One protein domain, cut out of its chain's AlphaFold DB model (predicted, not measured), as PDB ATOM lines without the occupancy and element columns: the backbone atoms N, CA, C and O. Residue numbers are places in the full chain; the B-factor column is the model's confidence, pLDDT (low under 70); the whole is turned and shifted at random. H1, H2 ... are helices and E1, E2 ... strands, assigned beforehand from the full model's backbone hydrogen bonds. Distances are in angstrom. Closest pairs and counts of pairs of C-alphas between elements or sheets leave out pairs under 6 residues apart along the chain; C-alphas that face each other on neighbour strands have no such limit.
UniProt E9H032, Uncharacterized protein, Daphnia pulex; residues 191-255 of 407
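AT A GLANCE: This is residues 191 to 255 of the 407 residues of an uncharacterized protein of Daphnia pulex (UniProt E9H032). A two-stranded hairpin, E1 and E2, stands at one end of the domain and helix H3 at the other, with helix H2 in the middle between E2 and H3. Helix H1 makes a corner with the beginning of H2, and the contacts between the helices are few: H3 is near H2 without clearly touching it. The printed part has 65 residues with two named strands and three named helices, in the order E1, E2, H1, H2, H3; the sheet has the order E1 - E2 and is antiparallel, and the class is mixed, helices and strands. The whole is compact, with a radius of gyration of the C-alphas of 11.6 A, and rounded, spanning 29 by 26 by 22 A.

IN THESE COORDINATES: E1 holds residues 191 to 194, 9.9 A from first to last C-alpha, and begins with C-alpha 191 at (217.213, 161.820, 88.559). E2 holds residues 200 to 204 and is 13.3 A long. H1 follows at residues 209 to 217, 12.4 A. H2 holds residues 219 to 230, 16.6 A, beginning with C-alpha 219 at (234.719, 159.893, 95.736). H3, the longest helix, holds residues 241 to 253, 18.5 A, and ends with C-alpha 253 at (235.952, 162.692, 109.207).

HOW THE PARTS SIT: E1 and E2 form a hairpin of antiparallel neighbours, with 149 degrees between their directions. N 191 and O 203 are 2.7 A apart and N 201 and O 193 are 2.9 A apart, both within hydrogen-bond range. H1 and H2 only just touch, with 3 pairs of C-alphas within 8 A, and only at the corner by their link; H2 does so with residues 221 to 222 alone. Their closest C-alphas, those of Val 215 and Asp 221, are 5.4 A apart, and their lines are about perpendicular at 77 degrees. E2 and H2 have 7 pairs of C-alphas within 8 A, the closest being those of Val 201 and His 226 at 6.5 A. H2 and H3 are close but not clearly touching, with the closest C-alphas, those of Asp 221 and Leu 245, 6.8 A apart. They run opposite ways at a steep tilt of 36 degrees, only just past shallow. H1 and H3 are apart, and E1 is apart from H1, H2 and H3. In H1 and H2 every O i to N i+4 pair is within hydrogen-bond range; in H3 8 of 9 are.

THE WHOLE: The two C-alphas farthest apart, those of Glu 196 and Pro 237, are 32.8 A apart. The printed part has no cut. The links E1 to E2, E2 to H1 and H1 to H2 are tight; the link H2 to H3, 10 residues, is short. The mean pLDDT of the printed part is 71.2, and 19 residues are under 70: 196 to 198, 232, 237 to 238, 242 to 244 and 246 to 255.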
ATOM      1  N   ARG A 191     216.561 161.042  89.621       78.75
ATOM      2  CA  ARG A 191     217.213 161.820  88.559       78.75
ATOM      3  C   ARG A 191     218.505 161.165  88.097       78.75
ATOM      4  O   ARG A 191     219.326 160.707  88.892       78.75
ATOM      5  N   ARG A 192     218.740 161.223  86.791       78.88
ATOM      6  CA  ARG A 192     219.999 160.826  86.161       78.88
ATOM      7  C   ARG A 192     220.988 161.991  86.216       78.88
ATOM      8  O   ARG A 192     220.691 163.078  85.724       78.88
ATOM      9  N   VAL A 193     222.151 161.781  86.827       76.06
ATOM     10  CA  VAL A 193     223.230 162.771  86.894       76.06
ATOM     11  C   VAL A 193     224.467 162.216  86.206       76.06
ATOM     12  O   VAL A 193     225.029 161.206  86.625       76.06
ATOM     13  N   GLU A 194     224.884 162.903  85.149       76.38
ATOM     14  CA  GLU A 194     226.142 162.646  84.454       76.38
ATOM     15  C   GLU A 194     227.265 163.472  85.104       76.38
ATOM     16  O   GLU A 194     227.061 164.625  85.525       76.38
ATOM     17  N   PHE A 195     228.434 162.853  85.243       73.06
ATOM     18  CA  PHE A 195     229.650 163.427  85.815       73.06
ATOM     19  C   PHE A 195     230.661 163.716  84.696       73.06
ATOM     20  O   PHE A 195     230.580 163.149  83.609       73.06
ATOM     21  N   GLU A 196     231.617 164.614  84.952       65.44
ATOM     22  CA  GLU A 196     232.616 165.058  83.957       65.44
ATOM     23  C   GLU A 196     233.522 163.924  83.449       65.44
ATOM     24  O   GLU A 196     234.106 164.021  82.374       65.44
ATOM     25  N   ASP A 197     233.608 162.830  84.200       67.06
ATOM     26  CA  ASP A 197     234.339 161.612  83.856       67.06
ATOM     27  C   ASP A 197     233.499 160.594  83.059       67.06
ATOM     28  O   ASP A 197     233.935 159.464  82.842       67.06
ATOM     29  N   GLY A 198     232.294 160.981  82.626       68.25
ATOM     30  CA  GLY A 198     231.383 160.148  81.844       68.25
ATOM     31  C   GLY A 198     230.606 159.118  82.667       68.25
ATOM     32  O   GLY A 198     229.820 158.357  82.102       68.25
ATOM     33  N   ARG A 199     230.783 159.077  83.995       71.38
ATOM     34  CA  ARG A 199     229.986 158.200  84.858       71.38
ATOM     35  C   ARG A 199     228.576 158.747  85.016       71.38
ATOM     36  O   ARG A 199     228.357 159.954  85.108       71.38
ATOM     37  N   VAL A 200     227.614 157.833  85.069       76.44
ATOM     38  CA  VAL A 200     226.201 158.148  85.271       76.44
ATOM     39  C   VAL A 200     225.773 157.575  86.610       76.44
ATOM     40  O   VAL A 200     225.978 156.392  86.878       76.44
ATOM     41  N   VAL A 201     225.184 158.420  87.451       78.12
ATOM     42  CA  VAL A 201     224.630 158.015  88.740       78.12
ATOM     43  C   VAL A 201     223.175 158.440  88.802       78.12
ATOM     44  O   VAL A 201     222.824 159.581  88.501       78.12
ATOM     45  N   HIS A 202     222.330 157.511  89.220       80.00
ATOM     46  CA  HIS A 202     220.945 157.764  89.556       80.00
ATOM     47  C   HIS A 202     220.883 158.248  91.011       80.00
ATOM     48  O   HIS A 202     221.401 157.592  91.915       80.00
ATOM     49  N   LEU A 203     220.346 159.448  91.222       82.12
ATOM     50  CA  LEU A 203     220.225 160.103  92.526       82.12
ATOM     51  C   LEU A 203     218.750 160.390  92.811       82.12
ATOM     52  O   LEU A 203     218.002 160.586  91.864       82.12
ATOM     53  N   PRO A 204     218.321 160.524  94.071       77.06
ATOM     54  CA  PRO A 204     216.954 160.934  94.380       77.06
ATOM     55  C   PRO A 204     216.600 162.308  93.777       77.06
ATOM     56  O   PRO A 204     217.422 163.232  93.802       77.06
ATOM     57  N   ASN A 205     215.373 162.469  93.280       74.31
ATOM     58  CA  ASN A 205     214.836 163.723  92.738       74.31
ATOM     59  C   ASN A 205     214.801 164.826  93.797       74.31
ATOM     60  O   ASN A 205     215.152 165.969  93.512       74.31
ATOM     61  N   ASN A 206     214.497 164.464  95.044       73.50
ATOM     62  CA  ASN A 206     214.415 165.399  96.167       73.50
ATOM     63  C   ASN A 206     215.789 165.835  96.716       73.50
ATOM     64  O   ASN A 206     215.857 166.480  97.762       73.50
ATOM     65  N   MET A 207     216.905 165.498  96.053       78.88
ATOM     66  CA  MET A 207     218.235 165.880  96.533       78.88
ATOM     67  C   MET A 207     218.610 167.326  96.140       78.88
ATOM     68  O   MET A 207     218.807 167.597  94.957       78.88
ATOM     69  N   PRO A 208     218.793 168.277  97.084       76.94
ATOM     70  CA  PRO A 208     219.270 169.626  96.779       76.94
ATOM     71  C   PRO A 208     220.560 169.649  95.955       76.94
ATOM     72  O   PRO A 208     221.489 168.875  96.194       76.94
ATOM     73  N   ASP A 209     220.661 170.611  95.037       76.88
ATOM     74  CA  ASP A 209     221.810 170.771  94.131       76.88
ATOM     75  C   ASP A 209     223.142 170.956  94.867       76.88
ATOM     76  O   ASP A 209     224.191 170.489  94.415       76.88
ATOM     77  N   LYS A 210     223.115 171.587  96.049       77.75
ATOM     78  CA  LYS A 210     224.294 171.703  96.920       77.75
ATOM     79  C   LYS A 210     224.858 170.327  97.285       77.75
ATOM     80  O   LYS A 210     226.073 170.155  97.303       77.75
ATOM     81  N   ARG A 211     223.988 169.343  97.528       75.06
ATOM     82  CA  ARG A 211     224.378 167.970  97.860       75.06
ATOM     83  C   ARG A 211     224.785 167.169  96.633       75.06
ATOM     84  O   ARG A 211     225.723 166.395  96.736       75.06
ATOM     85  N   VAL A 212     224.190 167.414  95.464       78.88
ATOM     86  CA  VAL A 212     224.724 166.867  94.196       78.88
ATOM     87  C   VAL A 212     226.178 167.258  94.029       78.88
ATOM     88  O   VAL A 212     227.011 166.431  93.676       78.88
ATOM     89  N   ARG A 213     226.488 168.532  94.288       77.69
ATOM     90  CA  ARG A 213     227.852 169.043  94.195       77.69
ATOM     91  C   ARG A 213     228.778 168.391  95.220       77.69
ATOM     92  O   ARG A 213     229.917 168.097  94.886       77.69
ATOM     93  N   GLU A 214     228.289 168.126  96.426       80.12
ATOM     94  CA  GLU A 214     229.052 167.422  97.459       80.12
ATOM     95  C   GLU A 214     229.334 165.964  97.077       80.12
ATOM     96  O   GLU A 214     230.482 165.533  97.135       80.12
ATOM     97  N   VAL A 215     228.325 165.247  96.569       80.25
ATOM     98  CA  VAL A 215     228.479 163.887  96.030       80.25
ATOM     99  C   VAL A 215     229.450 163.890  94.847       80.25
ATOM    100  O   VAL A 215     230.300 163.015  94.758       80.25
ATOM    101  N   ARG A 216     229.406 164.918  93.986       76.56
ATOM    102  CA  ARG A 216     230.397 165.141  92.913       76.56
ATOM    103  C   ARG A 216     231.811 165.341  93.434       76.56
ATOM    104  O   ARG A 216     232.749 164.861  92.812       76.56
ATOM    105  N   SER A 217     231.972 166.032  94.557       77.38
ATOM    106  CA  SER A 217     233.290 166.264  95.152       77.38
ATOM    107  C   SER A 217     233.811 165.093  95.993       77.38
ATOM    108  O   SER A 217     235.003 165.035  96.281       77.38
ATOM    109  N   SER A 218     232.941 164.159  96.391       80.56
ATOM    110  CA  SER A 218     233.263 163.064  97.307       80.56
ATOM    111  C   SER A 218     233.308 161.725  96.577       80.56
ATOM    112  O   SER A 218     232.284 161.122  96.256       80.56
ATOM    113  N   GLN A 219     234.520 161.203  96.368       78.44
ATOM    114  CA  GLN A 219     234.719 159.893  95.736       78.44
ATOM    115  C   GLN A 219     234.040 158.750  96.516       78.44
ATOM    116  O   GLN A 219     233.588 157.777  95.914       78.44
ATOM    117  N   GLN A 220     233.948 158.864  97.844       79.00
ATOM    118  CA  GLN A 220     233.303 157.861  98.698       79.00
ATOM    119  C   GLN A 220     231.782 157.829  98.495       79.00
ATOM    120  O   GLN A 220     231.200 156.747  98.400       79.00
ATOM    121  N   ASP A 221     231.152 158.998  98.372       80.81
ATOM    122  CA  ASP A 221     229.701 159.104  98.183       80.81
ATOM    123  C   ASP A 221     229.299 158.677  96.768       80.81
ATOM    124  O   ASP A 221     228.315 157.965  96.579       80.81
ATOM    125  N   LEU A 222     230.126 159.011  95.776       81.69
ATOM    126  CA  LEU A 222     230.033 158.482  94.415       81.69
ATOM    127  C   LEU A 222     230.058 156.946  94.384       81.69
ATOM    128  O   LEU A 222     229.188 156.317  93.784       81.69
ATOM    129  N   GLN A 223     231.026 156.321  95.061       80.75
ATOM    130  CA  GLN A 223     231.117 154.857  95.143       80.75
ATOM    131  C   GLN A 223     229.941 154.222  95.890       80.75
ATOM    132  O   GLN A 223     229.567 153.085  95.597       80.75
ATOM    133  N   PHE A 224     229.367 154.922  96.869       82.62
ATOM    134  CA  PHE A 224     228.144 154.474  97.521       82.62
ATOM    135  C   PHE A 224     226.989 154.418  96.522       82.62
ATOM    136  O   PHE A 224     226.369 153.367  96.400       82.62
ATOM    137  N   TYR A 225     226.750 155.485  95.757       82.19
ATOM    138  CA  TYR A 225     225.646 155.484  94.801       82.19
ATOM    139  C   TYR A 225     225.853 154.538  93.620       82.19
ATOM    140  O   TYR A 225     224.877 154.002  93.109       82.19
ATOM    141  N   HIS A 226     227.092 154.279  93.201       80.00
ATOM    142  CA  HIS A 226     227.345 153.229  92.213       80.00
ATOM    143  C   HIS A 226     226.894 151.854  92.711       80.00
ATOM    144  O   HIS A 226     226.204 151.148  91.985       80.00
ATOM    145  N   ARG A 227     227.223 151.510  93.959       77.56
ATOM    146  CA  ARG A 227     226.807 150.246  94.580       77.56
ATOM    147  C   ARG A 227     225.314 150.203  94.890       77.56
ATOM    148  O   ARG A 227     224.680 149.180  94.687       77.56
ATOM    149  N   TYR A 228     224.742 151.321  95.329       80.25
ATOM    150  CA  TYR A 228     223.302 151.440  95.549       80.25
ATOM    151  C   TYR A 228     222.519 151.222  94.247       80.25
ATOM    152  O   TYR A 228     221.600 150.413  94.206       80.25
ATOM    153  N   ASN A 229     222.933 151.871  93.155       79.06
ATOM    154  CA  ASN A 229     222.279 151.729  91.851       79.06
ATOM    155  C   ASN A 229     222.503 150.353  91.211       79.06
ATOM    156  O   ASN A 229     221.680 149.924  90.409       79.06
ATOM    157  N   ALA A 230     223.595 149.666  91.556       77.25
ATOM    158  CA  ALA A 230     223.836 148.278  91.163       77.25
ATOM    159  C   ALA A 230     223.016 147.266  91.989       77.25
ATOM    160  O   ALA A 230     222.961 146.095  91.626       77.25
ATOM    161  N   GLY A 231     222.378 147.702  93.082       74.12
ATOM    162  CA  GLY A 231     221.659 146.830  94.012       74.12
ATOM    163  C   GLY A 231     222.547 146.150  95.062       74.12
ATOM    164  O   GLY A 231     222.030 145.421  95.901       74.12
ATOM    165  N   ASP A 232     223.857 146.421  95.079       69.50
ATOM    166  CA  ASP A 232     224.809 145.860  96.055       69.50
ATOM    167  C   ASP A 232     224.579 146.391  97.478       69.50
ATOM    168  O   ASP A 232     225.033 145.813  98.467       69.50
ATOM    169  N   VAL A 233     223.945 147.560  97.589       70.50
ATOM    170  CA  VAL A 233     223.650 148.218  98.860       70.50
ATOM    171  C   VAL A 233     222.190 148.637  98.857       70.50
ATOM    172  O   VAL A 233     221.794 149.488  98.069       70.50
ATOM    173  N   CYS A 234     221.408 148.089  99.780       71.81
ATOM    174  CA  CYS A 234     220.041 148.525 100.037       71.81
ATOM    175  C   CYS A 234     220.016 149.489 101.227       71.81
ATOM    176  O   CYS A 234     220.786 149.332 102.177       71.81
ATOM    177  N   LEU A 235     219.121 150.472 101.182       75.75
ATOM    178  CA  LEU A 235     218.786 151.275 102.356       75.75
ATOM    179  C   LEU A 235     217.782 150.509 103.219       75.75
ATOM    180  O   LEU A 235     216.904 149.822 102.692       75.75
ATOM    181  N   GLY A 236     217.932 150.596 104.542       70.38
ATOM    182  CA  GLY A 236     216.982 149.987 105.468       70.38
ATOM    183  C   GLY A 236     215.589 150.636 105.397       70.38
ATOM    184  O   GLY A 236     215.455 151.770 104.932       70.38
ATOM    185  N   PRO A 237     214.532 149.966 105.894       51.09
ATOM    186  CA  PRO A 237     213.211 150.577 106.012       51.09
ATOM    187  C   PRO A 237     213.284 151.852 106.864       51.09
ATOM    188  O   PRO A 237     213.673 151.797 108.029       51.09
ATOM    189  N   GLY A 238     212.927 152.997 106.275       61.41
ATOM    190  CA  GLY A 238     212.986 154.306 106.934       61.41
ATOM    191  C   GLY A 238     214.368 154.969 106.951       61.41
ATOM    192  O   GLY A 238     214.482 156.075 107.465       61.41
ATOM    193  N   GLU A 239     215.400 154.337 106.385       70.38
ATOM    194  CA  GLU A 239     216.700 154.977 106.197       70.38
ATOM    195  C   GLU A 239     216.627 155.906 104.987       70.38
ATOM    196  O   GLU A 239     216.471 155.460 103.846       70.38
ATOM    197  N   ASP A 240     216.738 157.210 105.230       73.00
ATOM    198  CA  ASP A 240     216.828 158.156 104.134       73.00
ATOM    199  C   ASP A 240     218.241 158.118 103.505       73.00
ATOM    200  O   ASP A 240     219.256 157.736 104.106       73.00
ATOM    201  N   HIS A 241     218.326 158.542 102.247       73.62
ATOM    202  CA  HIS A 241     219.603 158.655 101.545       73.62
ATOM    203  C   HIS A 241     220.576 159.639 102.228       73.62
ATOM    204  O   HIS A 241     221.769 159.650 101.915       73.62
ATOM    205  N   TRP A 242     220.092 160.486 103.135       67.75
ATOM    206  CA  TRP A 242     220.829 161.582 103.751       67.75
ATOM    207  C   TRP A 242     221.575 161.169 105.002       67.75
ATOM    208  O   TRP A 242     222.751 161.486 105.133       67.75
ATOM    209  N   GLU A 243     220.923 160.447 105.892       69.44
ATOM    210  CA  GLU A 243     221.436 159.767 107.060       69.44
ATOM    211  C   GLU A 243     222.436 158.701 106.631       69.44
ATOM    212  O   GLU A 243     223.503 158.584 107.234       69.44
ATOM    213  N   ALA A 244     222.161 157.980 105.539       69.56
ATOM    214  CA  ALA A 244     223.100 157.011 104.983       69.56
ATOM    215  C   ALA A 244     224.428 157.663 104.556       69.56
ATOM    216  O   ALA A 244     225.501 157.118 104.829       69.56
ATOM    217  N   LEU A 245     224.382 158.841 103.924       71.06
ATOM    218  CA  LEU A 245     225.578 159.612 103.560       71.06
ATOM    219  C   LEU A 245     226.189 160.357 104.753       71.06
ATOM    220  O   LEU A 245     227.406 160.394 104.905       71.06
ATOM    221  N   GLY A 246     225.362 160.937 105.621       62.38
ATOM    222  CA  GLY A 246     225.774 161.704 106.795       62.38
ATOM    223  C   GLY A 246     226.559 160.846 107.779       62.38
ATOM    224  O   GLY A 246     227.664 161.220 108.170       62.38
ATOM    225  N   ARG A 247     226.070 159.631 108.064       59.69
ATOM    226  CA  ARG A 247     226.795 158.636 108.870       59.69
ATOM    227  C   ARG A 247     228.144 158.278 108.249       59.69
ATOM    228  O   ARG A 247     229.139 158.163 108.964       59.69
ATOM    229  N   ARG A 248     228.217 158.147 106.921       60.00
ATOM    230  CA  ARG A 248     229.475 157.854 106.210       60.00
ATOM    231  C   ARG A 248     230.440 159.039 106.236       60.00
ATOM    232  O   ARG A 248     231.626 158.828 106.470       60.00
ATOM    233  N   SER A 249     229.946 160.266 106.088       53.00
ATOM    234  CA  SER A 249     230.739 161.499 106.165       53.00
ATOM    235  C   SER A 249     231.307 161.731 107.570       53.00
ATOM    236  O   SER A 249     232.475 162.088 107.721       53.00
ATOM    237  N   GLU A 250     230.535 161.465 108.626       50.16
ATOM    238  CA  GLU A 250     231.010 161.567 110.012       50.16
ATOM    239  C   GLU A 250     232.031 160.482 110.373       50.16
ATOM    240  O   GLU A 250     233.022 160.762 111.054       50.16
ATOM    241  N   LEU A 251     231.835 159.257 109.878       49.41
ATOM    242  CA  LEU A 251     232.815 158.176 110.014       49.41
ATOM    243  C   LEU A 251     234.093 158.461 109.213       49.41
ATOM    244  O   LEU A 251     235.183 158.142 109.684       49.41
ATOM    245  N   SER A 252     233.966 159.092 108.043       47.34
ATOM    246  CA  SER A 252     235.068 159.521 107.175       47.34
ATOM    247  C   SER A 252     235.904 160.628 107.825       47.34
ATOM    248  O   SER A 252     237.124 160.516 107.911       47.34
ATOM    249  N   LYS A 253     235.264 161.635 108.436       45.41
ATOM    250  CA  LYS A 253     235.952 162.692 109.207       45.41
ATOM    251  C   LYS A 253     236.714 162.158 110.425       45.41
ATOM    252  O   LYS A 253     237.666 162.790 110.870       45.41
ATOM    253  N   LYS A 254     236.312 161.002 110.961       39.69
ATOM    254  CA  LYS A 254     236.976 160.333 112.093       39.69
ATOM    255  C   LYS A 254     237.975 159.249 111.673       39.69
ATOM    256  O   LYS A 254     238.627 158.670 112.542       39.69
ATOM    257  N   ARG A 255     238.135 158.971 110.374       29.42
ATOM    258  CA  ARG A 255     239.070 157.962 109.862       29.42
ATOM    259  C   ARG A 255     239.944 158.534 108.749       29.42
ATOM    260  O   ARG A 255     239.542 158.607 107.594       29.42
TER     261      ARG A 255